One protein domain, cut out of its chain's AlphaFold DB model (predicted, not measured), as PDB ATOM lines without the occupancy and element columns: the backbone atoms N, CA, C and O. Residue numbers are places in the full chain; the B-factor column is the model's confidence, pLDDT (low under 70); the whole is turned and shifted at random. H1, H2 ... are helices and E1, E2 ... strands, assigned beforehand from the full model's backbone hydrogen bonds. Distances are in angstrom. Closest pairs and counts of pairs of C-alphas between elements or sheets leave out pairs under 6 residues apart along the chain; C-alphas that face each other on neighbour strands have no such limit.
ATOM      1  N   PHE A  45     151.249 106.174  92.609       47.62
ATOM      2  CA  PHE A  45     150.565 105.258  93.529       47.62
ATOM      3  C   PHE A  45     151.227 105.388  94.906       47.62
ATOM      4  O   PHE A  45     152.447 105.479  94.972       47.62
ATOM      5  N   SER A  46     150.475 105.368  96.006       48.09
ATOM      6  CA  SER A  46     151.053 105.386  97.362       48.09
ATOM      7  C   SER A  46     152.129 104.300  97.524       48.09
ATOM      8  O   SER A  46     153.241 104.580  97.961       48.09
ATOM      9  N   SER A  47     151.880 103.103  96.985       49.16
ATOM     10  CA  SER A  47     152.856 102.004  96.916       49.16
ATOM     11  C   SER A  47     154.109 102.283  96.067       49.16
ATOM     12  O   SER A  47     155.090 101.564  96.195       49.16
ATOM     13  N   GLN A  48     154.091 103.281  95.179       52.91
ATOM     14  CA  GLN A  48     155.252 103.759  94.407       52.91
ATOM     15  C   GLN A  48     156.002 104.907  95.098       52.91
ATOM     16  O   GLN A  48     157.038 105.345  94.600       52.91
ATOM     17  N   ILE A  49     155.481 105.413  96.220       61.50
ATOM     18  CA  ILE A  49     156.095 106.475  97.021       61.50
ATOM     19  C   ILE A  49     156.664 105.904  98.322       61.50
ATOM     20  O   ILE A  49     157.532 106.522  98.911       61.50
ATOM     21  N   TRP A  50     156.204 104.758  98.817       78.06
ATOM     22  CA  TRP A  50     156.684 104.223 100.095       78.06
ATOM     23  C   TRP A  50     158.122 103.708  99.973       78.06
ATOM     24  O   TRP A  50     158.356 102.596  99.506       78.06
ATOM     25  N   ALA A  51     159.090 104.515 100.413       73.75
ATOM     26  CA  ALA A  51     160.518 104.207 100.333       73.75
ATOM     27  C   ALA A  51     160.897 102.988 101.187       73.75
ATOM     28  O   ALA A  51     161.885 102.315 100.918       73.75
ATOM     29  N   GLN A  52     160.089 102.710 102.209       82.38
ATOM     30  CA  GLN A  52     160.288 101.635 103.181       82.38
ATOM     31  C   GLN A  52     159.129 100.630 103.130       82.38
ATOM     32  O   GLN A  52     158.638 100.174 104.160       82.38
ATOM     33  N   ALA A  53     158.611 100.339 101.934       82.12
ATOM     34  CA  ALA A  53     157.506  99.392 101.773       82.12
ATOM     35  C   ALA A  53     157.865  97.972 102.255       82.12
ATOM     36  O   ALA A  53     156.990  97.272 102.759       82.12
ATOM     37  N   ASP A  54     159.136  97.573 102.139       83.56
ATOM     38  CA  ASP A  54     159.638  96.265 102.586       83.56
ATOM     39  C   ASP A  54     159.677  96.123 104.120       83.56
ATOM     40  O   ASP A  54     159.711  95.006 104.636       83.56
ATOM     41  N   ASP A  55     159.611  97.238 104.859       88.12
ATOM     42  CA  ASP A  55     159.565  97.246 106.327       88.12
ATOM     43  C   ASP A  55     158.142  97.033 106.878       88.12
ATOM     44  O   ASP A  55     157.949  96.934 108.094       88.12
ATOM     45  N   ILE A  56     157.123  96.968 106.011       88.44
ATOM     46  CA  ILE A  56     155.758  96.632 106.424       88.44
ATOM     47  C   ILE A  56     155.724  95.131 106.776       88.44
ATOM     48  O   ILE A  56     156.019  94.292 105.922       88.44
ATOM     49  N   PRO A  57     155.338  94.748 108.009       91.56
ATOM     50  CA  PRO A  57     155.254  93.342 108.393       91.56
ATOM     51  C   PRO A  57     154.338  92.528 107.467       91.56
ATOM     52  O   PRO A  57     153.269  92.986 107.083       91.56
ATOM     53  N   ALA A  58     154.703  91.280 107.156       90.00
ATOM     54  CA  ALA A  58     153.848  90.398 106.348       90.00
ATOM     55  C   ALA A  58     152.513  90.050 107.039       90.00
ATOM     56  O   ALA A  58     151.523  89.785 106.359       90.00
ATOM     57  N   THR A  59     152.492  90.076 108.375       92.81
ATOM     58  CA  THR A  59     151.302  89.897 109.214       92.81
ATOM     59  C   THR A  59     151.043  91.184 109.993       92.81
ATOM     60  O   THR A  59     151.933  91.676 110.688       92.81
ATOM     61  N   ALA A  60     149.819  91.704 109.917       91.62
ATOM     62  CA  ALA A  60     149.396  92.925 110.578       91.62
ATOM     63  C   ALA A  60     149.601  92.832 112.104       91.62
ATOM     64  O   ALA A  60     149.126  91.882 112.737       91.62
ATOM     65  N   PRO A  61     150.301  93.802 112.717       93.88
ATOM     66  CA  PRO A  61     150.547  93.805 114.153       93.88
ATOM     67  C   PRO A  61     149.271  94.132 114.938       93.88
ATOM     68  O   PRO A  61     148.482  94.970 114.521       93.88
ATOM     69  N   THR A  62     149.092  93.550 116.125       94.75
ATOM     70  CA  THR A  62     147.997  93.945 117.029       94.75
ATOM     71  C   THR A  62     148.299  95.308 117.652       94.75
ATOM     72  O   THR A  62     149.146  95.409 118.542       94.75
ATOM     73  N   LEU A  63     147.598  96.347 117.200       94.31
ATOM     74  CA  LEU A  63     147.776  97.733 117.634       94.31
ATOM     75  C   LEU A  63     146.473  98.300 118.213       94.31
ATOM     76  O   LEU A  63     145.380  97.923 117.795       94.31
ATOM     77  N   SER A  64     146.596  99.197 119.193       95.50
ATOM     78  CA  SER A  64     145.479 100.027 119.670       95.50
ATOM     79  C   SER A  64     145.254 101.211 118.724       95.50
ATOM     80  O   SER A  64     146.127 101.508 117.905       95.50
ATOM     81  N   ASP A  65     144.118 101.906 118.840       95.75
ATOM     82  CA  ASP A  65     143.853 103.113 118.043       95.75
ATOM     83  C   ASP A  65     145.027 104.109 118.096       95.75
ATOM     84  O   ASP A  65     145.589 104.383 119.160       95.75
ATOM     85  N   GLN A  66     145.412 104.611 116.924       93.88
ATOM     86  CA  GLN A  66     146.532 105.517 116.645       93.88
ATOM     87  C   GLN A  66     147.934 105.004 116.999       93.88
ATOM     88  O   GLN A  66     148.914 105.726 116.787       93.88
ATOM     89  N   GLN A  67     148.080 103.774 117.493       95.62
ATOM     90  CA  GLN A  67     149.383 103.217 117.839       95.62
ATOM     91  C   GLN A  67     150.224 102.961 116.578       95.62
ATOM     92  O   GLN A  67     149.723 102.458 115.572       95.62
ATOM     93  N   ILE A  68     151.519 103.284 116.664       94.25
ATOM     94  CA  ILE A  68     152.516 103.078 115.606       94.25
ATOM     95  C   ILE A  68     153.414 101.886 115.961       94.25
ATOM     96  O   ILE A  68     153.834 101.728 117.110       94.25
ATOM     97  N   SER A  69     153.738 101.063 114.967       92.94
ATOM     98  CA  SER A  69     154.757 100.018 115.037       92.94
ATOM     99  C   SER A  69     155.525  99.965 113.717       92.94
ATOM    100  O   SER A  69     154.959  99.652 112.670       92.94
ATOM    101  N   GLY A  70     156.815 100.311 113.764       92.25
ATOM    102  CA  GLY A  70     157.631 100.464 112.559       92.25
ATOM    103  C   GLY A  70     157.041 101.523 111.627       92.25
ATOM    104  O   GLY A  70     156.757 102.640 112.054       92.25
ATOM    105  N   VAL A  71     156.819 101.145 110.369       92.56
ATOM    106  CA  VAL A  71     156.254 102.009 109.318       92.56
ATOM    107  C   VAL A  71     154.720 101.959 109.237       92.56
ATOM    108  O   VAL A  71     154.138 102.446 108.269       92.56
ATOM    109  N   VAL A  72     154.048 101.366 110.231       93.88
ATOM    110  CA  VAL A  72     152.598 101.121 110.223       93.88
ATOM    111  C   VAL A  72     151.910 101.781 111.420       93.88
ATOM    112  O   VAL A  72     152.376 101.665 112.551       93.88
ATOM    113  N   GLN A  73     150.759 102.415 111.185       95.94
ATOM    114  CA  GLN A  73     149.859 102.955 112.212       95.94
ATOM    115  C   GLN A  73     148.458 102.348 112.079       95.94
ATOM    116  O   GLN A  73     147.993 102.139 110.961       95.94
ATOM    117  N   TYR A  74     147.771 102.077 113.191       96.31
ATOM    118  CA  TYR A  74     146.387 101.585 113.176       96.31
ATOM    119  C   TYR A  74     145.381 102.685 113.518       96.31
ATOM    120  O   TYR A  74     145.622 103.486 114.412       96.31
ATOM    121  N   PHE A  75     144.250 102.695 112.819       96.00
ATOM    122  CA  PHE A  75     143.113 103.577 113.060       96.00
ATOM    123  C   PHE A  75     141.881 102.723 113.345       96.00
ATOM    124  O   PHE A  75     141.580 101.801 112.582       96.00
ATOM    125  N   GLU A  76     141.161 103.024 114.424       95.50
ATOM    126  CA  GLU A  76     140.006 102.249 114.862       95.50
ATOM    127  C   GLU A  76     138.704 103.063 114.824       95.50
ATOM    128  O   GLU A  76     138.550 104.056 115.526       95.50
ATOM    129  N   ASN A  77     137.714 102.578 114.066       94.44
ATOM    130  CA  ASN A  77     136.347 103.108 114.015       94.44
ATOM    131  C   ASN A  77     136.280 104.623 113.740       94.44
ATOM    132  O   ASN A  77     135.454 105.327 114.325       94.44
ATOM    133  N   VAL A  78     137.129 105.125 112.844       94.81
ATOM    134  CA  VAL A  78     137.176 106.550 112.510       94.81
ATOM    135  C   VAL A  78     135.953 106.912 111.664       94.81
ATOM    136  O   VAL A  78     135.698 106.229 110.665       94.81
ATOM    137  N   PRO A  79     135.179 107.947 112.033       93.25
ATOM    138  CA  PRO A  79     134.074 108.412 111.211       93.25
ATOM    139  C   PRO A  79     134.600 109.039 109.923       93.25
ATOM    140  O   PRO A  79     135.530 109.841 109.938       93.25
ATOM    141  N   LEU A  80     133.987 108.667 108.806       89.31
ATOM    142  CA  LEU A  80     134.278 109.271 107.513       89.31
ATOM    143  C   LEU A  80     133.494 110.576 107.336       89.31
ATOM    144  O   LEU A  80     132.422 110.753 107.908       89.31
ATOM    145  N   GLU A  81     133.991 111.475 106.497       85.25
ATOM    146  CA  GLU A  81     133.313 112.726 106.166       85.25
ATOM    147  C   GLU A  81     132.616 112.602 104.806       85.25
ATOM    148  O   GLU A  81     133.168 112.009 103.878       85.25
ATOM    149  N   PRO A  82     131.382 113.097 104.639       79.88
ATOM    150  CA  PRO A  82     130.725 113.063 103.339       79.88
ATOM    151  C   PRO A  82     131.467 113.983 102.358       79.88
ATOM    152  O   PRO A  82     131.730 115.138 102.672       79.88
ATOM    153  N   VAL A  83     131.761 113.500 101.146       72.50
ATOM    154  CA  VAL A  83     132.432 114.331 100.128       72.50
ATOM    155  C   VAL A  83     131.552 115.531  99.777       72.50
ATOM    156  O   VAL A  83     130.347 115.363  99.543       72.50
ATOM    157  N   ASP A  84     132.158 116.720  99.786       64.56
ATOM    158  CA  ASP A  84     131.508 118.027  99.653       64.56
ATOM    159  C   ASP A  84     130.558 118.105  98.440       64.56
ATOM    160  O   ASP A  84     130.879 117.678  97.328       64.56
ATOM    161  N   THR A  85     129.356 118.625  98.687       57.75
ATOM    162  CA  THR A  85     128.300 118.842  97.695       57.75
ATOM    163  C   THR A  85     128.478 120.128  96.912       57.75
ATOM    164  O   THR A  85     127.976 120.185  95.798       57.75
ATOM    165  N   ASP A  86     129.216 121.114  97.423       58.00
ATOM    166  CA  ASP A  86     129.316 122.433  96.790       58.00
ATOM    167  C   ASP A  86     129.985 122.337  95.409       58.00
ATOM    168  O   ASP A  86     129.517 122.927  94.434       58.00
ATOM    169  N   LEU A  87     131.004 121.479  95.283       53.28
ATOM    170  CA  LEU A  87     131.644 121.160  94.003       53.28
ATOM    171  C   LEU A  87     130.742 120.310  93.092       53.28
ATOM    172  O   LEU A  87     130.793 120.433  91.869       53.28
ATOM    173  N   ALA A  88     129.911 119.433  93.661       52.09
ATOM    174  CA  ALA A  88     128.955 118.645  92.884       52.09
ATOM    175  C   ALA A  88     127.835 119.536  92.317       52.09
ATOM    176  O   ALA A  88     127.470 119.379  91.153       52.09
ATOM    177  N   ASP A  89     127.359 120.505  93.098       55.84
ATOM    178  CA  ASP A  89     126.326 121.468  92.721       55.84
ATOM    179  C   ASP A  89     126.847 122.497  91.700       55.84
ATOM    180  O   ASP A  89     126.161 122.772  90.714       55.84
ATOM    181  N   GLU A  90     128.081 123.000  91.859       53.94
ATOM    182  CA  GLU A  90     128.755 123.876  90.880       53.94
ATOM    183  C   GLU A  90     128.917 123.191  89.512       53.94
ATOM    184  O   GLU A  90     128.739 123.814  88.463       53.94
ATOM    185  N   LEU A  91     129.208 121.888  89.518       49.59
ATOM    186  CA  LEU A  91     129.424 121.091  88.311       49.59
ATOM    187  C   LEU A  91     128.135 120.456  87.754       49.59
ATOM    188  O   LEU A  91     128.188 119.758  86.738       49.59
ATOM    189  N   GLY A  92     126.976 120.681  88.387       49.56
ATOM    190  CA  GLY A  92     125.690 120.108  87.973       49.56
ATOM    191  C   GLY A  92     125.627 118.576  88.072       49.56
ATOM    192  O   GLY A  92     124.886 117.933  87.325       49.56
ATOM    193  N   LEU A  93     126.422 117.986  88.964       50.00
ATOM    194  CA  LEU A  93     126.566 116.549  89.173       50.00
ATOM    195  C   LEU A  93     125.698 116.083  90.349       50.00
ATOM    196  O   LEU A  93     125.535 116.777  91.348       50.00
ATOM    197  N   LYS A  94     125.153 114.861  90.277       51.62
ATOM    198  CA  LYS A  94     124.454 114.274  91.432       51.62
ATOM    199  C   LYS A  94     125.464 113.952  92.534       51.62
ATOM    200  O   LYS A  94     126.398 113.191  92.282       51.62
ATOM    201  N   SER A  95     125.238 114.484  93.740       50.88
ATOM    202  CA  SER A  95     125.958 114.107  94.966       50.88
ATOM    203  C   SER A  95     126.079 112.582  95.040       50.88
ATOM    204  O   SER A  95     125.068 111.874  95.047       50.88
ATOM    205  N   ARG A  96     127.311 112.066  94.979       62.28
ATOM    206  CA  ARG A  96     127.564 110.621  95.007       62.28
ATOM    207  C   ARG A  96     127.636 110.140  96.453       62.28
ATOM    208  O   ARG A  96     128.052 110.871  97.349       62.28
ATOM    209  N   ASP A  97     127.268 108.876  96.640       71.75
ATOM    210  CA  ASP A  97     127.333 108.123  97.895       71.75
ATOM    211  C   ASP A  97     128.791 107.780  98.256       71.75
ATOM    212  O   ASP A  97     129.205 106.617  98.255       71.75
ATOM    213  N   CYS A  98     129.603 108.811  98.478       75.94
ATOM    214  CA  CYS A  98     131.010 108.688  98.817       75.94
ATOM    215  C   CYS A  98     131.379 109.505 100.051       75.94
ATOM    216  O   CYS A  98     130.834 110.577 100.321       75.94
ATOM    217  N   PHE A  99     132.346 108.967 100.778       83.94
ATOM    218  CA  PHE A  99     132.905 109.569 101.969       83.94
ATOM    219  C   PHE A  99     134.424 109.627 101.836       83.94
ATOM    220  O   PHE A  99     135.014 108.798 101.142       83.94
ATOM    221  N   HIS A 100     135.051 110.598 102.480       83.00
ATOM    222  CA  HIS A 100     136.490 110.775 102.503       83.00
ATOM    223  C   HIS A 100     137.014 110.790 103.933       83.00
ATOM    224  O   HIS A 100     136.310 111.132 104.880       83.00
ATOM    225  N   LEU A 101     138.279 110.427 104.074       83.25
ATOM    226  CA  LEU A 101     139.067 110.685 105.268       83.25
ATOM    227  C   LEU A 101     140.499 110.903 104.806       83.25
ATOM    228  O   LEU A 101     141.050 110.078 104.080       83.25
ATOM    229  N   GLU A 102     141.107 112.011 105.221       81.00
ATOM    230  CA  GLU A 102     142.478 112.334 104.816       81.00
ATOM    231  C   GLU A 102     143.455 111.233 105.243       81.00
ATOM    232  O   GLU A 102     144.343 110.849 104.486       81.00
ATOM    233  N   ASP A 103     143.231 110.645 106.421       86.62
ATOM    234  CA  ASP A 103     144.045 109.548 106.931       86.62
ATOM    235  C   ASP A 103     143.893 108.230 106.169       86.62
ATOM    236  O   ASP A 103     144.775 107.384 106.293       86.62
ATOM    237  N   LEU A 104     142.857 108.055 105.338       85.12
ATOM    238  CA  LEU A 104     142.776 106.889 104.447       85.12
ATOM    239  C   LEU A 104     143.815 106.927 103.330       85.12
ATOM    240  O   LEU A 104     144.099 105.877 102.738       85.12
ATOM    241  N   LYS A 105     144.372 108.105 103.031       84.06
ATOM    242  CA  LYS A 105     145.497 108.206 102.108       84.06
ATOM    243  C   LYS A 105     146.668 107.423 102.671       84.06
ATOM    244  O   LYS A 105     146.995 107.521 103.852       84.06
ATOM    245  N   ASP A 106     147.287 106.635 101.804       83.75
ATOM    246  CA  ASP A 106     148.359 105.714 102.167       83.75
ATOM    247  C   ASP A 106     147.927 104.577 103.112       83.75
ATOM    248  O   ASP A 106     148.754 103.979 103.802       83.75
ATOM    249  N   SER A 107     146.636 104.234 103.141       89.50
ATOM    250  CA  SER A 107     146.200 103.005 103.805       89.50
ATOM    251  C   SER A 107     146.753 101.760 103.101       89.50
ATOM    252  O   SER A 107     146.777 101.662 101.869       89.50
ATOM    253  N   ILE A 108     147.215 100.795 103.898       88.50
ATOM    254  CA  ILE A 108     147.805  99.539 103.421       88.50
ATOM    255  C   ILE A 108     146.715  98.720 102.722       88.50
ATOM    256  O   ILE A 108     145.688  98.476 103.359       88.50
ATOM    257  N   PRO A 109     146.894  98.327 101.441       82.06
ATOM    258  CA  PRO A 109     145.880  97.629 100.655       82.06
ATOM    259  C   PRO A 109     145.322  96.369 101.321       82.06
ATOM    260  O   PRO A 109     146.057  95.586 101.926       82.06
ATOM    261  N   LEU A 110     144.032  96.120 101.084       73.81
ATOM    262  CA  LEU A 110     143.424  94.812 101.323       73.81
ATOM    263  C   LEU A 110     144.237  93.741 100.570       73.81
ATOM    264  O   LEU A 110     144.484  93.891  99.372       73.81
ATOM    265  N   ASN A 111     144.601  92.653 101.252       66.69
ATOM    266  CA  ASN A 111     145.459  91.562 100.755       66.69
ATOM    267  C   ASN A 111     146.974  91.841 100.728       66.69
ATOM    268  O   ASN A 111     147.708  91.084 100.094       66.69
ATOM    269  N   TYR A 112     147.468  92.877 101.411       79.50
ATOM    270  CA  TYR A 112     148.907  92.983 101.671       79.50
ATOM    271  C   TYR A 112     149.390  91.813 102.550       79.50
ATOM    272  O   TYR A 112     148.688  91.390 103.477       79.50
ATOM    273  N   GLY A 113     150.588  91.295 102.261       81.75
ATOM    274  CA  GLY A 113     151.208  90.212 103.026       81.75
ATOM    275  C   GLY A 113     150.388  88.919 103.015       81.75
ATOM    276  O   GLY A 113     150.056  88.386 101.958       81.75
ATOM    277  N   ASP A 114     150.068  88.408 104.204       85.88
ATOM    278  CA  ASP A 114     149.251  87.201 104.405       85.88
ATOM    279  C   ASP A 114     147.727  87.457 104.375       85.88
ATOM    280  O   ASP A 114     146.937  86.539 104.604       85.88
ATOM    281  N   GLY A 115     147.305  88.693 104.086       82.00
ATOM    282  CA  GLY A 115     145.897  89.097 104.047       82.00
ATOM    283  C   GLY A 115     145.309  89.535 105.391       82.00
ATOM    284  O   GLY A 115     144.110  89.789 105.471       82.00
ATOM    285  N   SER A 116     146.124  89.666 106.439       87.56
ATOM    286  CA  SER A 116     145.710  90.191 107.753       87.56
ATOM    287  C   SER A 116     145.435  91.705 107.776       87.56
ATOM    288  O   SER A 116     144.740  92.189 108.673       87.56
ATOM    289  N   TYR A 117     145.912  92.455 106.778       87.94
ATOM    290  CA  TYR A 117     145.581  93.869 106.578       87.94
ATOM    291  C   TYR A 117     144.161  94.008 106.013       87.94
ATOM    292  O   TYR A 117     143.945  94.001 104.801       87.94
ATOM    293  N   ILE A 118     143.180  94.091 106.916       85.62
ATOM    294  CA  ILE A 118     141.751  94.120 106.582       85.62
ATOM    295  C   ILE A 118     141.139  95.455 106.991       85.62
ATOM    296  O   ILE A 118     141.238  95.874 108.144       85.62
ATOM    297  N   TYR A 119     140.426  96.081 106.055       89.00
ATOM    298  CA  TYR A 119     139.552  97.207 106.362       89.00
ATOM    299  C   TYR A 119     138.262  96.718 107.013       89.00
ATOM    300  O   TYR A 119     137.587  95.832 106.481       89.00
ATOM    301  N   GLN A 120     137.881  97.321 108.133       90.00
ATOM    302  CA  GLN A 120     136.585  97.070 108.759       90.00
ATOM    303  C   GLN A 120     135.703  98.295 108.600       90.00
ATOM    304  O   GLN A 120     135.934  99.311 109.244       90.00
ATOM    305  N   ILE A 121     134.677  98.183 107.764       90.69
ATOM    306  CA  ILE A 121     133.654  99.219 107.631       90.69
ATOM    307  C   ILE A 121     132.502  98.856 108.560       90.69
ATOM    308  O   ILE A 121     132.055  97.706 108.596       90.69
ATOM    309  N   LYS A 122     132.021  99.831 109.322       92.69
ATOM    310  CA  LYS A 122     130.902  99.675 110.245       92.69
ATOM    311  C   LYS A 122     129.844 100.728 109.976       92.69
ATOM    312  O   LYS A 122     130.124 101.838 109.519       92.69
ATOM    313  N   PHE A 123     128.612 100.361 110.288       92.12
ATOM    314  CA  PHE A 123     127.542 101.319 110.461       92.12
ATOM    315  C   PHE A 123     127.882 102.284 111.611       92.12
ATOM    316  O   PHE A 123     128.690 101.950 112.483       92.12
ATOM    317  N   PRO A 124     127.248 103.465 111.650       91.12
ATOM    318  CA  PRO A 124     127.483 104.455 112.706       91.12
ATOM    319  C   PRO A 124     127.151 103.944 114.118       91.12
ATOM    320  O   PRO A 124     127.663 104.455 115.108       91.12
ATOM    321  N   ASP A 125     126.313 102.909 114.220       89.50
ATOM    322  CA  ASP A 125     125.978 102.214 115.468       89.50
ATOM    323  C   ASP A 125     127.035 101.172 115.903       89.50
ATOM    324  O   ASP A 125     126.865 100.504 116.925       89.50
ATOM    325  N   GLY A 126     128.124 101.026 115.140       86.88
ATOM    326  CA  GLY A 126     129.225 100.100 115.393       86.88
ATOM    327  C   GLY A 126     129.032  98.693 114.821       86.88
ATOM    328  O   GLY A 126     129.957  97.878 114.906       86.88
ATOM    329  N   ASN A 127     127.882  98.385 114.212       90.19
ATOM    330  CA  ASN A 127     127.659  97.077 113.599       90.19
ATOM    331  C   ASN A 127     128.515  96.911 112.333       90.19
ATOM    332  O   ASN A 127     128.598  97.835 111.525       90.19
ATOM    333  N   PRO A 128     129.142  95.741 112.107       88.62
ATOM    334  CA  PRO A 128     129.958  95.518 110.919       88.62
ATOM    335  C   PRO A 128     129.107  95.557 109.648       88.62
ATOM    336  O   PRO A 128     128.077  94.888 109.543       88.62
ATOM    337  N   LEU A 129     129.579  96.304 108.654       86.00
ATOM    338  CA  LEU A 129     129.075  96.221 107.294       86.00
ATOM    339  C   LEU A 129     129.728  95.002 106.632       86.00
ATOM    340  O   LEU A 129     130.919  95.010 106.325       86.00
ATOM    341  N   ALA A 130     128.959  93.926 106.458       76.50
ATOM    342  CA  ALA A 130     129.482  92.676 105.918       76.50
ATOM    343  C   ALA A 130     130.105  92.864 104.522       76.50
ATOM    344  O   ALA A 130     129.561  93.563 103.664       76.50
ATOM    345  N   PHE A 131     131.232  92.192 104.282       63.28
ATOM    346  CA  PHE A 131     131.890  92.183 102.977       63.28
ATOM    347  C   PHE A 131     130.933  91.623 101.906       63.28
ATOM    348  O   PHE A 131     130.320  90.574 102.108       63.28
ATOM    349  N   GLY A 132     130.764  92.342 100.791       59.78
ATOM    350  CA  GLY A 132     129.793  92.008  99.737       59.78
ATOM    351  C   GLY A 132     128.344  92.462  99.994       59.78
ATOM    352  O   GLY A 132     127.461  92.170  99.183       59.78
ATOM    353  N   PHE A 133     128.059  93.171 101.096       61.75
ATOM    354  CA  PHE A 133     126.767  93.833 101.299       61.75
ATOM    355  C   PHE A 133     126.715  95.164 100.534       61.75
ATOM    356  O   PHE A 133     127.260  96.171 100.988       61.75
ATOM    357  N   LYS A 134     126.036  95.151  99.375       64.12
ATOM    358  CA  LYS A 134     126.222  96.135  98.286       64.12
ATOM    359  C   LYS A 134     127.678  96.153  97.792       64.12
ATOM    360  O   LYS A 134     128.580  95.635  98.445       64.12
ATOM    361  N   ASP A 135     127.902  96.735  96.621       70.62
ATOM    362  CA  ASP A 135     129.260  96.879  96.106       70.62
ATOM    363  C   ASP A 135     129.817  98.212  96.588       70.62
ATOM    364  O   ASP A 135     129.190  99.259  96.415       70.62
ATOM    365  N   TRP A 136     130.985  98.178  97.211       79.25
ATOM    366  CA  TRP A 136     131.720  99.363  97.625       79.25
ATOM    367  C   TRP A 136     133.195  99.204  97.263       79.25
ATOM    368  O   TRP A 136     133.694  98.089  97.121       79.25
ATOM    369  N   PHE A 137     133.877 100.326  97.072       77.19
ATOM    370  CA  PHE A 137     135.291 100.382  96.719       77.19
ATOM    371  C   PHE A 137     135.999 101.426  97.579       77.19
ATOM    372  O   PHE A 137     135.452 102.505  97.809       77.19
ATOM    373  N   LEU A 138     137.205 101.093  98.038       79.94
ATOM    374  CA  LEU A 138     138.072 101.994  98.788       79.94
ATOM    375  C   LEU A 138     139.271 102.383  97.915       79.94
ATOM    376  O   LEU A 138     140.052 101.519  97.523       79.94
ATOM    377  N   ASP A 139     139.407 103.678  97.645       76.75
ATOM    378  CA  ASP A 139     140.569 104.282  97.000       76.75
ATOM    379  C   ASP A 139     141.517 104.816  98.081       76.75
ATOM    380  O   ASP A 139     141.268 105.853  98.706       76.75
ATOM    381  N   ASN A 140     142.607 104.091  98.317       77.06
ATOM    382  CA  ASN A 140     143.630 104.451  99.295       77.06
ATOM    383  C   ASN A 140     144.616 105.524  98.799       77.06
ATOM    384  O   ASN A 140     145.427 106.005  99.592       77.06
ATOM    385  N   ALA A 141     144.577 105.905  97.519       70.00
ATOM    386  CA  ALA A 141     145.383 106.999  96.986       70.00
ATOM    387  C   ALA A 141     144.673 108.341  97.193       70.00
ATOM    388  O   ALA A 141     145.289 109.317  97.619       70.00
ATOM    389  N   SER A 142     143.362 108.388  96.942       68.00
ATOM    390  CA  SER A 142     142.562 109.598  97.150       68.00
ATOM    391  C   SER A 142     141.949 109.701  98.551       68.00
ATOM    392  O   SER A 142     141.489 110.778  98.923       68.00
ATOM    393  N   GLY A 143     141.921 108.606  99.317       78.31
ATOM    394  CA  GLY A 143     141.294 108.539 100.640       78.31
ATOM    395  C   GLY A 143     139.764 108.506 100.582       78.31
ATOM    396  O   GLY A 143     139.107 109.092 101.440       78.31
ATOM    397  N   ILE A 144     139.190 107.875  99.549       81.94
ATOM    398  CA  ILE A 144     137.744 107.883  99.277       81.94
ATOM    399  C   ILE A 144     137.154 106.479  99.430       81.94
ATOM    400  O   ILE A 144     137.624 105.523  98.819       81.94
ATOM    401  N   LEU A 145     136.055 106.371 100.177       85.00
ATOM    402  CA  LEU A 145     135.156 105.220 100.183       85.00
ATOM    403  C   LEU A 145     133.935 105.521  99.312       85.00
ATOM    404  O   LEU A 145     133.232 106.506  99.534       85.00
ATOM    405  N   GLN A 146     133.638 104.647  98.354       81.88
ATOM    406  CA  GLN A 146     132.517 104.802  97.432       81.88
ATOM    407  C   GLN A 146     131.559 103.615  97.491       81.88
ATOM    408  O   GLN A 146     131.982 102.468  97.365       81.88
ATOM    409  N   PHE A 147     130.258 103.899  97.592       79.44
ATOM    410  CA  PHE A 147     129.189 102.910  97.460       79.44
ATOM    411  C   PHE A 147     128.577 102.931  96.054       79.44
ATOM    412  O   PHE A 147     128.308 103.989  95.483       79.44
ATOM    413  N   TYR A 148     128.304 101.749  95.506       70.50
ATOM    414  CA  TYR A 148     127.591 101.569  94.245       70.50
ATOM    415  C   TYR A 148     126.135 101.157  94.505       70.50
ATOM    416  O   TYR A 148     125.841 100.248  95.284       70.50
ATOM    417  N   GLY A 149     125.199 101.809  93.809       69.12
ATOM    418  CA  GLY A 149     123.771 101.476  93.886       69.12
ATOM    419  C   GLY A 149     123.056 101.977  95.149       69.12
ATOM    420  O   GLY A 149     122.124 101.318  95.623       69.12
ATOM    421  N   GLY A 150     123.462 103.125  95.697       73.25
ATOM    422  CA  GLY A 150     122.817 103.747  96.857       73.25
ATOM    423  C   GLY A 150     123.542 103.462  98.174       73.25
ATOM    424  O   GLY A 150     123.992 102.331  98.381       73.25
ATOM    425  N   LEU A 151     123.514 104.401  99.124       78.38
ATOM    426  CA  LEU A 151     123.945 104.145 100.507       78.38
ATOM    427  C   LEU A 151     123.206 102.942 101.131       78.38
ATOM    428  O   LEU A 151     122.016 102.720 100.860       78.38
ATOM    429  N   PRO A 152     123.884 102.100 101.930       84.25
ATOM    430  CA  PRO A 152     123.221 101.107 102.769       84.25
ATOM    431  C   PRO A 152     122.199 101.757 103.725       84.25
ATOM    432  O   PRO A 152     122.481 102.827 104.265       84.25
ATOM    433  N   PRO A 153     121.029 101.135 103.980       85.50
ATOM    434  CA  PRO A 153     120.083 101.644 104.973       85.50
ATOM    435  C   PRO A 153     120.753 101.817 106.342       85.50
ATOM    436  O   PRO A 153     121.318 100.862 106.862       85.50
ATOM    437  N   GLY A 154     120.688 103.024 106.913       85.19
ATOM    438  CA  GLY A 154     121.346 103.371 108.182       85.19
ATOM    439  C   GLY A 154     122.619 104.211 108.035       85.19
ATOM    440  O   GLY A 154     123.039 104.824 109.012       85.19
ATOM    441  N   ILE A 155     123.179 104.305 106.823       86.56
ATOM    442  CA  ILE A 155     124.250 105.249 106.488       86.56
ATOM    443  C   ILE A 155     123.635 106.440 105.748       86.56
ATOM    444  O   ILE A 155     122.946 106.261 104.742       86.56
ATOM    445  N   THR A 156     123.898 107.652 106.233       85.75
ATOM    446  CA  THR A 156     123.522 108.911 105.569       85.75
ATOM    447  C   THR A 156     124.696 109.888 105.599       85.75
ATOM    448  O   THR A 156     125.733 109.598 106.191       85.75
ATOM    449  N   ARG A 157     124.563 111.055 104.962       79.81
ATOM    450  CA  ARG A 157     125.610 112.090 105.005       79.81
ATOM    451  C   ARG A 157     125.781 112.666 106.414       79.81
ATOM    452  O   ARG A 157     126.894 112.947 106.831       79.81
ATOM    453  N   GLU A 158     124.686 112.780 107.157       85.25
ATOM    454  CA  GLU A 158     124.641 113.252 108.546       85.25
ATOM    455  C   GLU A 158     124.992 112.147 109.554       85.25
ATOM    456  O   GLU A 158     125.171 112.424 110.738       85.25
ATOM    457  N   ASN A 159     125.060 110.894 109.094       89.12
ATOM    458  CA  ASN A 159     125.371 109.717 109.895       89.12
ATOM    459  C   ASN A 159     126.317 108.786 109.103       89.12
ATOM    460  O   ASN A 159     125.875 107.750 108.584       89.12
ATOM    461  N   PRO A 160     127.586 109.200 108.923       90.06
ATOM    462  CA  PRO A 160     128.533 108.550 108.025       90.06
ATOM    463  C   PRO A 160     129.108 107.253 108.617       90.06
ATOM    464  O   PRO A 160     129.153 107.094 109.839       90.06
ATOM    465  N   PRO A 161     129.573 106.316 107.772       93.00
ATOM    466  CA  PRO A 161     130.125 105.053 108.242       93.00
ATOM    467  C   PRO A 161     131.444 105.247 108.997       93.00
ATOM    468  O   PRO A 161     132.159 106.230 108.801       93.00
ATOM    469  N   LEU A 162     131.776 104.256 109.823       94.62
ATOM    470  CA  LEU A 162     133.055 104.170 110.522       94.62
ATOM    471  C   LEU A 162     133.990 103.226 109.760       94.62
ATOM    472  O   LEU A 162     133.531 102.225 109.203       94.62
ATOM    473  N   ILE A 163     135.293 103.500 109.776       94.12
ATOM    474  CA  ILE A 163     136.303 102.624 109.177       94.12
ATOM    475  C   ILE A 163     137.477 102.379 110.129       94.12
ATOM    476  O   ILE A 163     137.971 103.299 110.775       94.12
ATOM    477  N   SER A 164     137.935 101.129 110.196       94.50
ATOM    478  CA  SER A 164     139.212 100.754 110.811       94.50
ATOM    479  C   SER A 164     140.175 100.238 109.751       94.50
ATOM    480  O   SER A 164     139.770  99.459 108.883       94.50
ATOM    481  N   PHE A 165     141.436 100.660 109.814       94.12
ATOM    482  CA  PHE A 165     142.445 100.348 108.802       94.12
ATOM    483  C   PHE A 165     143.871 100.554 109.327       94.12
ATOM    484  O   PHE A 165     144.092 101.218 110.338       94.12
ATOM    485  N   TYR A 166     144.848 100.002 108.606       94.38
ATOM    486  CA  TYR A 166     146.262 100.314 108.811       94.38
ATOM    487  C   TYR A 166     146.738 101.320 107.767       94.38
ATOM    488  O   TYR A 166     146.412 101.197 106.584       94.38
ATOM    489  N   LYS A 167     147.537 102.289 108.203       92.56
ATOM    490  CA  LYS A 167     148.143 103.339 107.386       92.56
ATOM    491  C   LYS A 167     149.654 103.173 107.347       92.56
ATOM    492  O   LYS A 167     150.269 102.900 108.379       92.56
ATOM    493  N   TYR A 168     150.249 103.374 106.178       91.06
ATOM    494  CA  TYR A 168     151.688 103.536 106.057       91.06
ATOM    495  C   TYR A 168     152.111 104.933 106.530       91.06
ATOM    496  O   TYR A 168     151.591 105.954 106.069       91.06
ATOM    497  N   VAL A 169     153.074 104.973 107.447       91.19
ATOM    498  CA  VAL A 169     153.632 106.201 108.039       91.19
ATOM    499  C   VAL A 169     155.151 106.313 107.870       91.19
ATOM    500  O   VAL A 169     155.758 107.212 108.446       91.19
TER     501      VAL A 169
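Overview. This is residues 45 to 169 of the 395 residues of an uncharacterized protein of Saprospirales bacterium TMED214 (UniProt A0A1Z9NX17). With little regular structure, the domain is two small three-stranded antiparallel sheets, E1-E6-E3 and E2-E5-E4, set among long loops, with short helices H1 and H2 far from the middle. The 125 printed residues, 40 in named elements, run H1 E1 H2 E2 E3 E4 E5 E6, class mixed. The whole is compact, radius of gyration of the C-alphas 15.1 A, spanning 44 by 31 by 23 A.

Arrangement. Inner strand E6, residues 162 to 168, neighbours E1, 72 to 79, N 75 to O 165 2.9 A, and E3, 120 to 122, N 122 to O 162 2.8 A. E5, 144 to 148, neighbours E2, 98 to 100, N 99 to O 145 2.9 A, and forms a hairpin with E4, 135 to 139, N 137 to O 146 2.9 A. E4 and E6 are apart. H1, 46 to 49, and H2, 86 to 90, are on neither sheet; H2's O i to N i+4 pair is within hydrogen-bond range, and H1 is too short for one.

Along the chain. E1, 19.9 A long, begins at C-alpha 72 (152.598, 101.121, 110.223) and bends by 62 degrees at residue 76. E6, 19.2 A, ends at C-alpha 168 (151.688, 103.536, 106.057).

Size, cuts and confidence. The printed part has no cut. Links H1 to E1, E2 to E3, E3 to E4 and E5 to E6 are long. Residues 45 to 49 and 84 to 96 are among those with pLDDT under 70.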